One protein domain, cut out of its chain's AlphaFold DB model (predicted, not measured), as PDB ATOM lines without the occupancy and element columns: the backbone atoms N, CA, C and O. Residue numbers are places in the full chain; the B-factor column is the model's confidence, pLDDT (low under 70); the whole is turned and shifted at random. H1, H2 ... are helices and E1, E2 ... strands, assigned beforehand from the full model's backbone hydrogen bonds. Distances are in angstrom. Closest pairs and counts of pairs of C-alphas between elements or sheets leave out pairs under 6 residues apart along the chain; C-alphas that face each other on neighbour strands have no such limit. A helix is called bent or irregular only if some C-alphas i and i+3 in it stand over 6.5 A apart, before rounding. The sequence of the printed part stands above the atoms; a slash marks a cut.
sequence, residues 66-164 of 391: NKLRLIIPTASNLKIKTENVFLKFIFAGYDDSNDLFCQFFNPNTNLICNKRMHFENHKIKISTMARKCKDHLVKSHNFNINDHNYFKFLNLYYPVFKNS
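What this domain is: This is residues 66 to 164 of the 391 residues of an uncharacterized protein of Kazachstania africana (strain ATCC 22294 / BCRC 22015 / CBS 2517 / CECT 1963 / NBRC 1671 / NRRL Y-8276) (UniProt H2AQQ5). A very small two-stranded hairpin, E1 and E2, sits in the middle of five helices and long loops, with the long kinked helix H3 passing it on one side and the short last helix H5 on the other. H2 leads straight into E1 and crosses H3, H4 packs on H2, and the small H1 lies far from the middle; residues 103 to 121, with no named element, run out to Asn 108 and fold back to pair briefly with E2. The printed part has 99 residues, 48 of them, under half, in named elements, in the order H1 H2 E1 E2 H3 H4 H5; the sheet order is E1 - E2, antiparallel, and the class is mostly helix. The whole is compact, with a radius of gyration of the C-alphas of 12.6 A, and rounded, spanning 36 by 30 by 28 A.

Where its parts are: E1 is residues 91 to 93, beginning at C-alpha 91 at (8.629, 47.140, -0.680), and E2 is residues 100 to 102. H3, residues 122 to 141, is 25.6 A long, from C-alpha 122 at (-3.555, 38.086, -2.531). It has a kink of 60 degrees near residue 129 and is irregular, with C-alphas 127 and 130 7.7 A apart. H2, residues 83 to 90, is 12.1 A long and neither bent nor irregular, but only just: C-alphas 87 and 90 are 6.2 A apart. H1 is residues 75 to 78, H4 residues 150 to 153, and H5 residues 159 to 164, ending at C-alpha 164 at (3.903, 55.600, 4.880).

How they stand to each other: E1 and E2 form an antiparallel hairpin at 145 degrees, with N 92 and O 101 3.0 A apart and N 101 and O 92 2.8 A apart, within hydrogen-bond range. Short antiparallel pairings join residues 69 to 70 to residues 92 to 93 of E1, and residues 116 to 117 to residues 100 to 101 of E2. H3 and E2 are near each other. The closest C-alphas of E1 and H5, those of Ala 92 and Val 160, are 7.5 A apart. H3, with residues 129 to 134 alone, touches H2 about perpendicular at 84 degrees, closest at the C-alphas of Asn 84 and Ala 130, 5.3 A. H2 touches H4, closest at the C-alphas of Phe 86 and Tyr 150, 6.8 A. H1 is close to H2 but not clearly touching, the closest C-alphas being those of Asn 77 and Val 85, 6.7 A. H3 and H5 are apart. Every O i to N i+4 pair is within hydrogen-bond range in H5, against 14 of 16 in H3 and 1 of 4 in H2, where 3 of 5 O i to N i+3 pairs are; H1 and H4 are too short for an i+4 pair.

The domain as a whole: The two C-alphas farthest apart, those of Asn 108 and Lys 123, are 35.9 A apart. The printed part has no cut, and the link E2 to H3, 19 residues, is long. The mean pLDDT of the printed part is 87.9, and no printed residue is under 70.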
ATOM      1  N   ASN A  66       2.750  58.814  -4.997       86.12
ATOM      2  CA  ASN A  66       1.929  59.449  -3.971       86.12
ATOM      3  C   ASN A  66       0.835  58.536  -3.392       86.12
ATOM      4  O   ASN A  66       0.325  58.816  -2.314       86.12
ATOM      5  N   LYS A  67       0.478  57.451  -4.091       89.62
ATOM      6  CA  LYS A  67      -0.523  56.478  -3.622       89.62
ATOM      7  C   LYS A  67       0.104  55.187  -3.087       89.62
ATOM      8  O   LYS A  67      -0.603  54.358  -2.525       89.62
ATOM      9  N   LEU A  68       1.415  55.010  -3.255       92.56
ATOM     10  CA  LEU A  68       2.140  53.857  -2.733       92.56
ATOM     11  C   LEU A  68       2.414  54.005  -1.237       92.56
ATOM     12  O   LEU A  68       2.835  55.067  -0.772       92.56
ATOM     13  N   ARG A  69       2.249  52.898  -0.508       92.62
ATOM     14  CA  ARG A  69       2.620  52.781   0.903       92.62
ATOM     15  C   ARG A  69       3.604  51.633   1.111       92.62
ATOM     16  O   ARG A  69       3.390  50.525   0.619       92.62
ATOM     17  N   LEU A  70       4.686  51.905   1.833       93.31
ATOM     18  CA  LEU A  70       5.628  50.917   2.347       93.31
ATOM     19  C   LEU A  70       4.901  49.936   3.257       93.31
ATOM     20  O   LEU A  70       3.984  50.299   3.995       93.31
ATOM     21  N   ILE A  71       5.365  48.691   3.246       91.44
ATOM     22  CA  ILE A  71       4.961  47.709   4.243       91.44
ATOM     23  C   ILE A  71       5.568  48.131   5.582       91.44
ATOM     24  O   ILE A  71       6.786  48.158   5.746       91.44
ATOM     25  N   ILE A  72       4.705  48.454   6.540       86.88
ATOM     26  CA  ILE A  72       5.110  48.988   7.839       86.88
ATOM     27  C   ILE A  72       5.333  47.825   8.815       86.88
ATOM     28  O   ILE A  72       4.513  46.900   8.867       86.88
ATOM     29  N   PRO A  73       6.421  47.840   9.602       82.31
ATOM     30  CA  PRO A  73       6.611  46.862  10.662       82.31
ATOM     31  C   PRO A  73       5.495  46.941  11.712       82.31
ATOM     32  O   PRO A  73       5.008  48.011  12.066       82.31
ATOM     33  N   THR A  74       5.109  45.782  12.242       82.06
ATOM     34  CA  THR A  74       4.172  45.652  13.367       82.06
ATOM     35  C   THR A  74       4.881  45.012  14.557       82.06
ATOM     36  O   THR A  74       5.859  44.285  14.376       82.06
ATOM     37  N   ALA A  75       4.344  45.195  15.769       74.75
ATOM     38  CA  ALA A  75       4.885  44.579  16.988       74.75
ATOM     39  C   ALA A  75       5.065  43.055  16.859       74.75
ATOM     40  O   ALA A  75       6.051  42.490  17.325       74.75
ATOM     41  N   SER A  76       4.112  42.375  16.216       77.56
ATOM     42  CA  SER A  76       4.171  40.930  15.987       77.56
ATOM     43  C   SER A  76       5.281  40.538  15.013       77.56
ATOM     44  O   SER A  76       5.968  39.547  15.243       77.56
ATOM     45  N   ASN A  77       5.479  41.320  13.952       76.44
ATOM     46  CA  ASN A  77       6.485  41.035  12.936       76.44
ATOM     47  C   ASN A  77       7.899  41.315  13.462       76.44
ATOM     48  O   ASN A  77       8.795  40.516  13.220       76.44
ATOM     49  N   LEU A  78       8.093  42.388  14.234       70.56
ATOM     50  CA  LEU A  78       9.400  42.745  14.797       70.56
ATOM     51  C   LEU A  78       9.904  41.746  15.850       70.56
ATOM     52  O   LEU A  78      11.110  41.542  15.974       70.56
ATOM     53  N   LYS A  79       8.999  41.051  16.554       74.12
ATOM     54  CA  LYS A  79       9.364  39.932  17.444       74.12
ATOM     55  C   LYS A  79      10.005  38.762  16.693       74.12
ATOM     56  O   LYS A  79      10.761  37.991  17.279       74.12
ATOM     57  N   ILE A  80       9.708  38.612  15.403       75.69
ATOM     58  CA  ILE A  80      10.207  37.521  14.570       75.69
ATOM     59  C   ILE A  80      11.488  37.995  13.877       75.69
ATOM     60  O   ILE A  80      11.452  38.559  12.783       75.69
ATOM     61  N   LYS A  81      12.637  37.722  14.505       72.12
ATOM     62  CA  LYS A  81      13.977  38.115  14.034       72.12
ATOM     63  C   LYS A  81      14.481  37.280  12.845       72.12
ATOM     64  O   LYS A  81      15.556  36.694  12.885       72.12
ATOM     65  N   THR A  82      13.675  37.162  11.793       80.25
ATOM     66  CA  THR A  82      14.051  36.420  10.581       80.25
ATOM     67  C   THR A  82      14.210  37.369   9.407       80.25
ATOM     68  O   THR A  82      13.363  38.233   9.193       80.25
ATOM     69  N   GLU A  83      15.253  37.159   8.603       79.69
ATOM     70  CA  GLU A  83      15.560  37.932   7.389       79.69
ATOM     71  C   GLU A  83      14.309  38.151   6.512       79.69
ATOM     72  O   GLU A  83      13.992  39.265   6.099       79.69
ATOM     73  N   ASN A  84      13.518  37.087   6.331       84.81
ATOM     74  CA  ASN A  84      12.286  37.058   5.534       84.81
ATOM     75  C   ASN A  84      11.218  38.073   5.959       84.81
ATOM     76  O   ASN A  84      10.350  38.413   5.151       84.81
ATOM     77  N   VAL A  85      11.227  38.517   7.216       84.25
ATOM     78  CA  VAL A  85      10.309  39.552   7.698       84.25
ATOM     79  C   VAL A  85      10.794  40.928   7.252       84.25
ATOM     80  O   VAL A  85      10.029  41.654   6.620       84.25
ATOM     81  N   PHE A  86      12.064  41.250   7.501       83.50
ATOM     82  CA  PHE A  86      12.638  42.577   7.244       83.50
ATOM     83  C   PHE A  86      12.760  42.905   5.759       83.50
ATOM     84  O   PHE A  86      12.513  44.040   5.357       83.50
ATOM     85  N   LEU A  87      13.037  41.895   4.931       88.00
ATOM     86  CA  LEU A  87      13.077  42.014   3.471       88.00
ATOM     87  C   LEU A  87      11.819  42.681   2.892       88.00
ATOM     88  O   LEU A  87      11.893  43.352   1.866       88.00
ATOM     89  N   LYS A  88      10.659  42.515   3.540       90.25
ATOM     90  CA  LYS A  88       9.374  43.050   3.070       90.25
ATOM     91  C   LYS A  88       9.265  44.565   3.245       90.25
ATOM     92  O   LYS A  88       8.582  45.202   2.454       90.25
ATOM     93  N   PHE A  89       9.938  45.148   4.236       90.62
ATOM     94  CA  PHE A  89       9.788  46.567   4.588       90.62
ATOM     95  C   PHE A  89      10.431  47.525   3.576       90.62
ATOM     96  O   PHE A  89      10.212  48.729   3.632       90.62
ATOM     97  N   ILE A  90      11.178  46.989   2.607       93.00
ATOM     98  CA  ILE A  90      11.746  47.744   1.477       93.00
ATOM     99  C   ILE A  90      10.774  47.800   0.291       93.00
ATOM    100  O   ILE A  90      11.048  48.417  -0.734       93.00
ATOM    101  N   PHE A  91       9.614  47.161   0.391       95.44
ATOM    102  CA  PHE A  91       8.629  47.140  -0.680       95.44
ATOM    103  C   PHE A  91       7.428  48.006  -0.329       95.44
ATOM    104  O   PHE A  91       7.009  48.088   0.826       95.44
ATOM    105  N   ALA A  92       6.863  48.627  -1.359       95.62
ATOM    106  CA  ALA A  92       5.616  49.368  -1.278       95.62
ATOM    107  C   ALA A  92       4.540  48.717  -2.144       95.62
ATOM    108  O   ALA A  92       4.848  48.054  -3.131       95.62
ATOM    109  N   GLY A  93       3.280  48.920  -1.790       94.25
ATOM    110  CA  GLY A  93       2.134  48.497  -2.586       94.25
ATOM    111  C   GLY A  93       1.022  49.534  -2.544       94.25
ATOM    112  O   GLY A  93       1.061  50.472  -1.747       94.25
ATOM    113  N   TYR A  94       0.039  49.354  -3.421       91.81
ATOM    114  CA  TYR A  94      -1.258  50.012  -3.292       91.81
ATOM    115  C   TYR A  94      -2.163  49.163  -2.397       91.81
ATOM    116  O   TYR A  94      -2.039  47.934  -2.405       91.81
ATOM    117  N   ASP A  95      -3.074  49.810  -1.671       85.56
ATOM    118  CA  ASP A  95      -3.952  49.149  -0.695       85.56
ATOM    119  C   ASP A  95      -4.785  48.020  -1.338       85.56
ATOM    120  O   ASP A  95      -4.875  46.924  -0.784       85.56
ATOM    121  N   ASP A  96      -5.260  48.229  -2.570       86.12
ATOM    122  CA  ASP A  96      -6.103  47.275  -3.307       86.12
ATOM    123  C   ASP A  96      -5.354  46.485  -4.398       86.12
ATOM    124  O   ASP A  96      -5.972  45.849  -5.254       86.12
ATOM    125  N   SER A  97      -4.015  46.514  -4.406       90.44
ATOM    126  CA  SER A  97      -3.223  45.851  -5.449       90.44
ATOM    127  C   SER A  97      -2.473  44.618  -4.955       90.44
ATOM    128  O   SER A  97      -1.871  44.564  -3.873       90.44
ATOM    129  N   ASN A  98      -2.420  43.613  -5.826       92.25
ATOM    130  CA  ASN A  98      -1.536  42.473  -5.640       92.25
ATOM    131  C   ASN A  98      -0.077  42.806  -5.970       92.25
ATOM    132  O   ASN A  98       0.802  42.044  -5.584       92.25
ATOM    133  N   ASP A  99       0.195  43.932  -6.621       93.25
ATOM    134  CA  ASP A  99       1.543  44.349  -6.982       93.25
ATOM    135  C   ASP A  99       2.334  44.885  -5.790       93.25
ATOM    136  O   ASP A  99       1.793  45.486  -4.857       93.25
ATOM    137  N   LEU A 100       3.649  44.687  -5.859       95.25
ATOM    138  CA  LEU A 100       4.620  45.356  -5.006       95.25
ATOM    139  C   LEU A 100       5.680  46.042  -5.857       95.25
ATOM    140  O   LEU A 100       6.049  45.551  -6.918       95.25
ATOM    141  N   PHE A 101       6.216  47.139  -5.352       95.56
ATOM    142  CA  PHE A 101       7.262  47.922  -5.986       95.56
ATOM    143  C   PHE A 101       8.474  47.941  -5.071       95.56
ATOM    144  O   PHE A 101       8.361  48.253  -3.884       95.56
ATOM    145  N   CYS A 102       9.640  47.599  -5.613       95.69
ATOM    146  CA  CYS A 102      10.878  47.657  -4.849       95.69
ATOM    147  C   CYS A 102      11.264  49.116  -4.577       95.69
ATOM    148  O   CYS A 102      11.523  49.863  -5.513       95.69
ATOM    149  N   GLN A 103      11.330  49.518  -3.311       95.50
ATOM    150  CA  GLN A 103      11.774  50.851  -2.889       95.50
ATOM    151  C   GLN A 103      13.230  50.845  -2.414       95.50
ATOM    152  O   GLN A 103      13.637  51.721  -1.657       95.50
ATOM    153  N   PHE A 104      14.020  49.860  -2.858       95.19
ATOM    154  CA  PHE A 104      15.446  49.806  -2.562       95.19
ATOM    155  C   PHE A 104      16.134  51.038  -3.146       95.19
ATOM    156  O   PHE A 104      16.131  51.244  -4.364       95.19
ATOM    157  N   PHE A 105      16.702  51.841  -2.258       93.56
ATOM    158  CA  PHE A 105      17.498  53.012  -2.562       93.56
ATOM    159  C   PHE A 105      18.977  52.647  -2.495       93.56
ATOM    160  O   PHE A 105      19.475  52.201  -1.461       93.56
ATOM    161  N   ASN A 106      19.682  52.851  -3.604       89.62
ATOM    162  CA  ASN A 106      21.123  52.677  -3.645       89.62
ATOM    163  C   ASN A 106      21.805  54.021  -3.333       89.62
ATOM    164  O   ASN A 106      21.743  54.924  -4.172       89.62
ATOM    165  N   PRO A 107      22.489  54.165  -2.181       80.69
ATOM    166  CA  PRO A 107      23.124  55.427  -1.800       80.69
ATOM    167  C   PRO A 107      24.274  55.821  -2.735       80.69
ATOM    168  O   PRO A 107      24.557  57.003  -2.882       80.69
ATOM    169  N   ASN A 108      24.906  54.855  -3.413       83.12
ATOM    170  CA  ASN A 108      26.018  55.134  -4.323       83.12
ATOM    171  C   ASN A 108      25.545  55.757  -5.639       83.12
ATOM    172  O   ASN A 108      26.252  56.567  -6.227       83.12
ATOM    173  N   THR A 109      24.361  55.367  -6.117       86.19
ATOM    174  CA  THR A 109      23.805  55.871  -7.383       86.19
ATOM    175  C   THR A 109      22.711  56.910  -7.171       86.19
ATOM    176  O   THR A 109      22.296  57.547  -8.129       86.19
ATOM    177  N   ASN A 110      22.225  57.074  -5.936       83.56
ATOM    178  CA  ASN A 110      21.094  57.926  -5.576       83.56
ATOM    179  C   ASN A 110      19.805  57.593  -6.363       83.56
ATOM    180  O   ASN A 110      19.006  58.471  -6.681       83.56
ATOM    181  N   LEU A 111      19.604  56.311  -6.693       89.12
ATOM    182  CA  LEU A 111      18.455  55.827  -7.466       89.12
ATOM    183  C   LEU A 111      17.613  54.851  -6.646       89.12
ATOM    184  O   LEU A 111      18.138  54.085  -5.834       89.12
ATOM    185  N   ILE A 112      16.305  54.867  -6.899       92.12
ATOM    186  CA  ILE A 112      15.333  53.933  -6.324       92.12
ATOM    187  C   ILE A 112      14.943  52.923  -7.398       92.12
ATOM    188  O   ILE A 112      14.671  53.301  -8.534       92.12
ATOM    189  N   CYS A 113      14.900  51.642  -7.035       93.69
ATOM    190  CA  CYS A 113      14.651  50.561  -7.983       93.69
ATOM    191  C   CYS A 113      13.307  50.667  -8.724       93.69
ATOM    192  O   CYS A 113      13.266  50.504  -9.937       93.69
ATOM    193  N   ASN A 114      12.205  50.852  -7.997       93.06
ATOM    194  CA  ASN A 114      10.824  50.896  -8.492       93.06
ATOM    195  C   ASN A 114      10.353  49.706  -9.350       93.06
ATOM    196  O   ASN A 114       9.253  49.744  -9.899       93.06
ATOM    197  N   LYS A 115      11.110  48.604  -9.421       93.88
ATOM    198  CA  LYS A 115      10.702  47.423 -10.192       93.88
ATOM    199  C   LYS A 115       9.407  46.832  -9.632       93.88
ATOM    200  O   LYS A 115       9.326  46.507  -8.442       93.88
ATOM    201  N   ARG A 116       8.414  46.668 -10.512       93.56
ATOM    202  CA  ARG A 116       7.125  46.036 -10.212       93.56
ATOM    203  C   ARG A 116       7.287  44.523 -10.080       93.56
ATOM    204  O   ARG A 116       7.895  43.862 -10.920       93.56
ATOM    205  N   MET A 117       6.684  43.968  -9.041       93.38
ATOM    206  CA  MET A 117       6.535  42.541  -8.802       93.38
ATOM    207  C   MET A 117       5.052  42.207  -8.767       93.38
ATOM    208  O   MET A 117       4.357  42.532  -7.803       93.38
ATOM    209  N   HIS A 118       4.585  41.535  -9.814       93.19
ATOM    210  CA  HIS A 118       3.198  41.121  -9.911       93.19
ATOM    211  C   HIS A 118       2.932  39.806  -9.167       93.19
ATOM    212  O   HIS A 118       3.745  38.865  -9.160       93.19
ATOM    213  N   PHE A 119       1.758  39.741  -8.547       93.62
ATOM    214  CA  PHE A 119       1.216  38.545  -7.925       93.62
ATOM    215  C   PHE A 119      -0.197  38.332  -8.457       93.62
ATOM    216  O   PHE A 119      -0.997  39.260  -8.479       93.62
ATOM    217  N   GLU A 120      -0.507  37.100  -8.851       92.56
ATOM    218  CA  GLU A 120      -1.800  36.766  -9.462       92.56
ATOM    219  C   GLU A 120      -2.974  37.045  -8.517       92.56
ATOM    220  O   GLU A 120      -4.036  37.493  -8.936       92.56
ATOM    221  N   ASN A 121      -2.789  36.777  -7.223       94.44
ATOM    222  CA  ASN A 121      -3.791  37.033  -6.198       94.44
ATOM    223  C   ASN A 121      -3.157  37.255  -4.819       94.44
ATOM    224  O   ASN A 121      -1.990  36.925  -4.571       94.44
ATOM    225  N   HIS A 122      -3.970  37.759  -3.891       91.19
ATOM    226  CA  HIS A 122      -3.555  38.086  -2.531       91.19
ATOM    227  C   HIS A 122      -3.051  36.865  -1.739       91.19
ATOM    228  O   HIS A 122      -2.091  36.962  -0.972       91.19
ATOM    229  N   LYS A 123      -3.641  35.682  -1.954       92.19
ATOM    230  CA  LYS A 123      -3.222  34.445  -1.274       92.19
ATOM    231  C   LYS A 123      -1.799  34.046  -1.675       92.19
ATOM    232  O   LYS A 123      -0.987  33.718  -0.811       92.19
ATOM    233  N   ILE A 124      -1.485  34.120  -2.970       92.19
ATOM    234  CA  ILE A 124      -0.140  33.875  -3.509       92.19
ATOM    235  C   ILE A 124       0.830  34.965  -3.053       92.19
ATOM    236  O   ILE A 124       1.980  34.659  -2.727       92.19
ATOM    237  N   LYS A 125       0.380  36.225  -2.982       92.38
ATOM    238  CA  LYS A 125       1.166  37.334  -2.423       92.38
ATOM    239  C   LYS A 125       1.627  36.998  -1.010       92.38
ATOM    240  O   LYS A 125       2.828  36.931  -0.778       92.38
ATOM    241  N   ILE A 126       0.719  36.671  -0.092       88.81
ATOM    242  CA  ILE A 126       1.082  36.343   1.296       88.81
ATOM    243  C   ILE A 126       2.083  35.180   1.369       88.81
ATOM    244  O   ILE A 126       3.079  35.279   2.088       88.81
ATOM    245  N   SER A 127       1.845  34.093   0.627       90.00
ATOM    246  CA  SER A 127       2.660  32.877   0.736       90.00
ATOM    247  C   SER A 127       4.034  32.985   0.069       90.00
ATOM    248  O   SER A 127       4.984  32.354   0.529       90.00
ATOM    249  N   THR A 128       4.172  33.784  -0.996       92.44
ATOM    250  CA  THR A 128       5.406  33.838  -1.805       92.44
ATOM    251  C   THR A 128       6.154  35.165  -1.751       92.44
ATOM    252  O   THR A 128       7.286  35.223  -2.236       92.44
ATOM    253  N   MET A 129       5.579  36.211  -1.147       92.31
ATOM    254  CA  MET A 129       6.162  37.558  -1.107       92.31
ATOM    255  C   MET A 129       7.593  37.556  -0.577       92.31
ATOM    256  O   MET A 129       8.469  38.065  -1.261       92.31
ATOM    257  N   ALA A 130       7.861  36.934   0.577       90.12
ATOM    258  CA  ALA A 130       9.206  36.938   1.164       90.12
ATOM    259  C   ALA A 130      10.264  36.377   0.198       90.12
ATOM    260  O   ALA A 130      11.305  36.995  -0.009       90.12
ATOM    261  N   ARG A 131       9.957  35.243  -0.451       92.75
ATOM    262  CA  ARG A 131      10.843  34.612  -1.433       92.75
ATOM    263  C   ARG A 131      11.051  35.505  -2.654       92.75
ATOM    264  O   ARG A 131      12.191  35.758  -3.014       92.75
ATOM    265  N   LYS A 132       9.977  36.032  -3.259       94.06
ATOM    266  CA  LYS A 132      10.092  36.911  -4.438       94.06
ATOM    267  C   LYS A 132      10.856  38.206  -4.126       94.06
ATOM    268  O   LYS A 132      11.697  38.609  -4.920       94.06
ATOM    269  N   CYS A 133      10.598  38.822  -2.969       93.62
ATOM    270  CA  CYS A 133      11.326  39.994  -2.479       93.62
ATOM    271  C   CYS A 133      12.823  39.698  -2.341       93.62
ATOM    272  O   CYS A 133      13.647  40.445  -2.865       93.62
ATOM    273  N   LYS A 134      13.170  38.584  -1.681       92.88
ATOM    274  CA  LYS A 134      14.557  38.138  -1.513       92.88
ATOM    275  C   LYS A 134      15.242  37.890  -2.853       92.88
ATOM    276  O   LYS A 134      16.309  38.442  -3.104       92.88
ATOM    277  N   ASP A 135      14.604  37.117  -3.729       93.69
ATOM    278  CA  ASP A 135      15.136  36.799  -5.053       93.69
ATOM    279  C   ASP A 135      15.387  38.071  -5.869       93.69
ATOM    280  O   ASP A 135      16.408  38.180  -6.546       93.69
ATOM    281  N   HIS A 136      14.480  39.049  -5.796       95.12
ATOM    282  CA  HIS A 136      14.650  40.331  -6.468       95.12
ATOM    283  C   HIS A 136      15.850  41.116  -5.924       95.12
ATOM    284  O   HIS A 136      16.658  41.593  -6.723       95.12
ATOM    285  N   LEU A 137      15.979  41.226  -4.597       93.19
ATOM    286  CA  LEU A 137      17.062  41.966  -3.943       93.19
ATOM    287  C   LEU A 137      18.437  41.365  -4.236       93.19
ATOM    288  O   LEU A 137      19.361  42.090  -4.599       93.19
ATOM    289  N   VAL A 138      18.550  40.039  -4.180       92.25
ATOM    290  CA  VAL A 138      19.796  39.340  -4.507       92.25
ATOM    291  C   VAL A 138      20.129  39.489  -5.992       92.25
ATOM    292  O   VAL A 138      21.252  39.842  -6.328       92.25
ATOM    293  N   LYS A 139      19.166  39.279  -6.899       93.88
ATOM    294  CA  LYS A 139      19.435  39.303  -8.349       93.88
ATOM    295  C   LYS A 139      19.672  40.701  -8.914       93.88
ATOM    296  O   LYS A 139      20.480  40.848  -9.820       93.88
ATOM    297  N   SER A 140      18.926  41.696  -8.440       92.50
ATOM    298  CA  SER A 140      18.914  43.035  -9.052       92.50
ATOM    299  C   SER A 140      19.854  44.001  -8.343       92.50
ATOM    300  O   SER A 140      20.377  44.907  -8.980       92.50
ATOM    301  N   HIS A 141      20.068  43.802  -7.039       91.00
ATOM    302  CA  HIS A 141      20.854  44.721  -6.213       91.00
ATOM    303  C   HIS A 141      22.104  44.063  -5.625       91.00
ATOM    304  O   HIS A 141      22.979  44.773  -5.153       91.00
ATOM    305  N   ASN A 142      22.226  42.730  -5.674       90.12
ATOM    306  CA  ASN A 142      23.303  41.982  -5.017       90.12
ATOM    307  C   ASN A 142      23.409  42.296  -3.511       90.12
ATOM    308  O   ASN A 142      24.500  42.368  -2.944       90.12
ATOM    309  N   PHE A 143      22.262  42.500  -2.857       84.44
ATOM    310  CA  PHE A 143      22.190  42.830  -1.434       84.44
ATOM    311  C   PHE A 143      21.392  41.799  -0.649       84.44
ATOM    312  O   PHE A 143      20.361  41.301  -1.104       84.44
ATOM    313  N   ASN A 144      21.860  41.543   0.576       85.00
ATOM    314  CA  ASN A 144      21.094  40.834   1.585       85.00
ATOM    315  C   ASN A 144      20.621  41.813   2.667       85.00
ATOM    316  O   ASN A 144      21.424  42.525   3.282       85.00
ATOM    317  N   ILE A 145      19.311  41.857   2.873       82.06
ATOM    318  CA  ILE A 145      18.679  42.750   3.837       82.06
ATOM    319  C   ILE A 145      18.418  41.990   5.117       82.06
ATOM    320  O   ILE A 145      17.848  40.908   5.099       82.06
ATOM    321  N   ASN A 146      18.770  42.607   6.229       81.12
ATOM    322  CA  ASN A 146      18.490  42.110   7.555       81.12
ATOM    323  C   ASN A 146      17.875  43.213   8.423       81.12
ATOM    324  O   ASN A 146      17.659  44.354   8.009       81.12
ATOM    325  N   ASP A 147      17.591  42.825   9.650       72.44
ATOM    326  CA  ASP A 147      17.108  43.659  10.740       72.44
ATOM    327  C   ASP A 147      17.960  44.903  11.032       72.44
ATOM    328  O   ASP A 147      17.416  45.917  11.458       72.44
ATOM    329  N   HIS A 148      19.261  44.882  10.738       71.62
ATOM    330  CA  HIS A 148      20.186  45.975  11.060       71.62
ATOM    331  C   HIS A 148      20.410  46.970   9.916       71.62
ATOM    332  O   HIS A 148      20.997  48.035  10.125       71.62
ATOM    333  N   ASN A 149      20.039  46.617   8.683       77.38
ATOM    334  CA  ASN A 149      20.425  47.396   7.506       77.38
ATOM    335  C   ASN A 149      19.257  47.862   6.636       77.38
ATOM    336  O   ASN A 149      19.459  48.797   5.865       77.38
ATOM    337  N   TYR A 150      18.059  47.281   6.764       81.25
ATOM    338  CA  TYR A 150      16.968  47.558   5.824       81.25
ATOM    339  C   TYR A 150      16.628  49.054   5.748       81.25
ATOM    340  O   TYR A 150      16.447  49.608   4.668       81.25
ATOM    341  N   PHE A 151      16.636  49.742   6.888       81.31
ATOM    342  CA  PHE A 151      16.283  51.155   6.951       81.31
ATOM    343  C   PHE A 151      17.263  52.062   6.181       81.31
ATOM    344  O   PHE A 151      16.859  53.094   5.657       81.31
ATOM    345  N   LYS A 152      18.533  51.652   6.034       82.81
ATOM    346  CA  LYS A 152      19.571  52.405   5.297       82.81
ATOM    347  C   LYS A 152      19.322  52.449   3.790       82.81
ATOM    348  O   LYS A 152      19.875  53.296   3.098       82.81
ATOM    349  N   PHE A 153      18.512  51.525   3.285       87.12
ATOM    350  CA  PHE A 153      18.182  51.410   1.868       87.12
ATOM    351  C   PHE A 153      16.795  51.974   1.549       87.12
ATOM    352  O   PHE A 153      16.226  51.652   0.508       87.12
ATOM    353  N   LEU A 154      16.237  52.801   2.434       87.00
ATOM    354  CA  LEU A 154      15.040  53.593   2.173       87.00
ATOM    355  C   LEU A 154      15.437  55.051   1.936       87.00
ATOM    356  O   LEU A 154      16.249  55.613   2.666       87.00
ATOM    357  N   ASN A 155      14.831  55.686   0.934       85.94
ATOM    358  CA  ASN A 155      15.013  57.116   0.703       85.94
ATOM    359  C   ASN A 155      13.987  57.916   1.524       85.94
ATOM    360  O   ASN A 155      12.804  57.950   1.180       85.94
ATOM    361  N   LEU A 156      14.456  58.588   2.580       81.62
ATOM    362  CA  LEU A 156      13.633  59.377   3.510       81.62
ATOM    363  C   LEU A 156      12.920  60.565   2.840       81.62
ATOM    364  O   LEU A 156      11.871  61.025   3.297       81.62
ATOM    365  N   TYR A 157      13.479  61.071   1.743       78.75
ATOM    366  CA  TYR A 157      12.951  62.224   1.023       78.75
ATOM    367  C   TYR A 157      11.894  61.848  -0.013       78.75
ATOM    368  O   TYR A 157      11.132  62.722  -0.444       78.75
ATOM    369  N   TYR A 158      11.822  60.568  -0.384       84.88
ATOM    370  CA  TYR A 158      10.931  60.089  -1.427       84.88
ATOM    371  C   TYR A 158       9.464  60.073  -0.964       84.88
ATOM    372  O   TYR A 158       9.193  59.727   0.191       84.88
ATOM    373  N   PRO A 159       8.491  60.414  -1.837       87.88
ATOM    374  CA  PRO A 159       7.085  60.507  -1.441       87.88
ATOM    375  C   PRO A 159       6.550  59.228  -0.797       87.88
ATOM    376  O   PRO A 159       5.874  59.295   0.222       87.88
ATOM    377  N   VAL A 160       6.936  58.061  -1.321       90.94
ATOM    378  CA  VAL A 160       6.504  56.753  -0.806       90.94
ATOM    379  C   VAL A 160       6.861  56.583   0.676       90.94
ATOM    380  O   VAL A 160       6.037  56.116   1.464       90.94
ATOM    381  N   PHE A 161       8.054  57.023   1.089       88.44
ATOM    382  CA  PHE A 161       8.451  56.999   2.496       88.44
ATOM    383  C   PHE A 161       7.581  57.944   3.330       88.44
ATOM    384  O   PHE A 161       6.973  57.514   4.312       88.44
ATOM    385  N   LYS A 162       7.447  59.203   2.895       84.38
ATOM    386  CA  LYS A 162       6.662  60.239   3.592       84.38
ATOM    387  C   LYS A 162       5.185  59.868   3.759       84.38
ATOM    388  O   LYS A 162       4.599  60.165   4.794       84.38
ATOM    389  N   ASN A 163       4.601  59.187   2.776       85.69
ATOM    390  CA  ASN A 163       3.200  58.754   2.804       85.69
ATOM    391  C   ASN A 163       2.950  57.586   3.766       85.69
ATOM    392  O   ASN A 163       1.824  57.380   4.224       85.69
ATOM    393  N   SER A 164       3.991  56.808   4.053       88.31
ATOM    394  CA  SER A 164       3.903  55.600   4.880       88.31
ATOM    395  C   SER A 164       4.235  55.906   6.333       88.31
ATOM    396  O   SER A 164       3.485  55.566   7.247       88.31
TER     397      SER A 164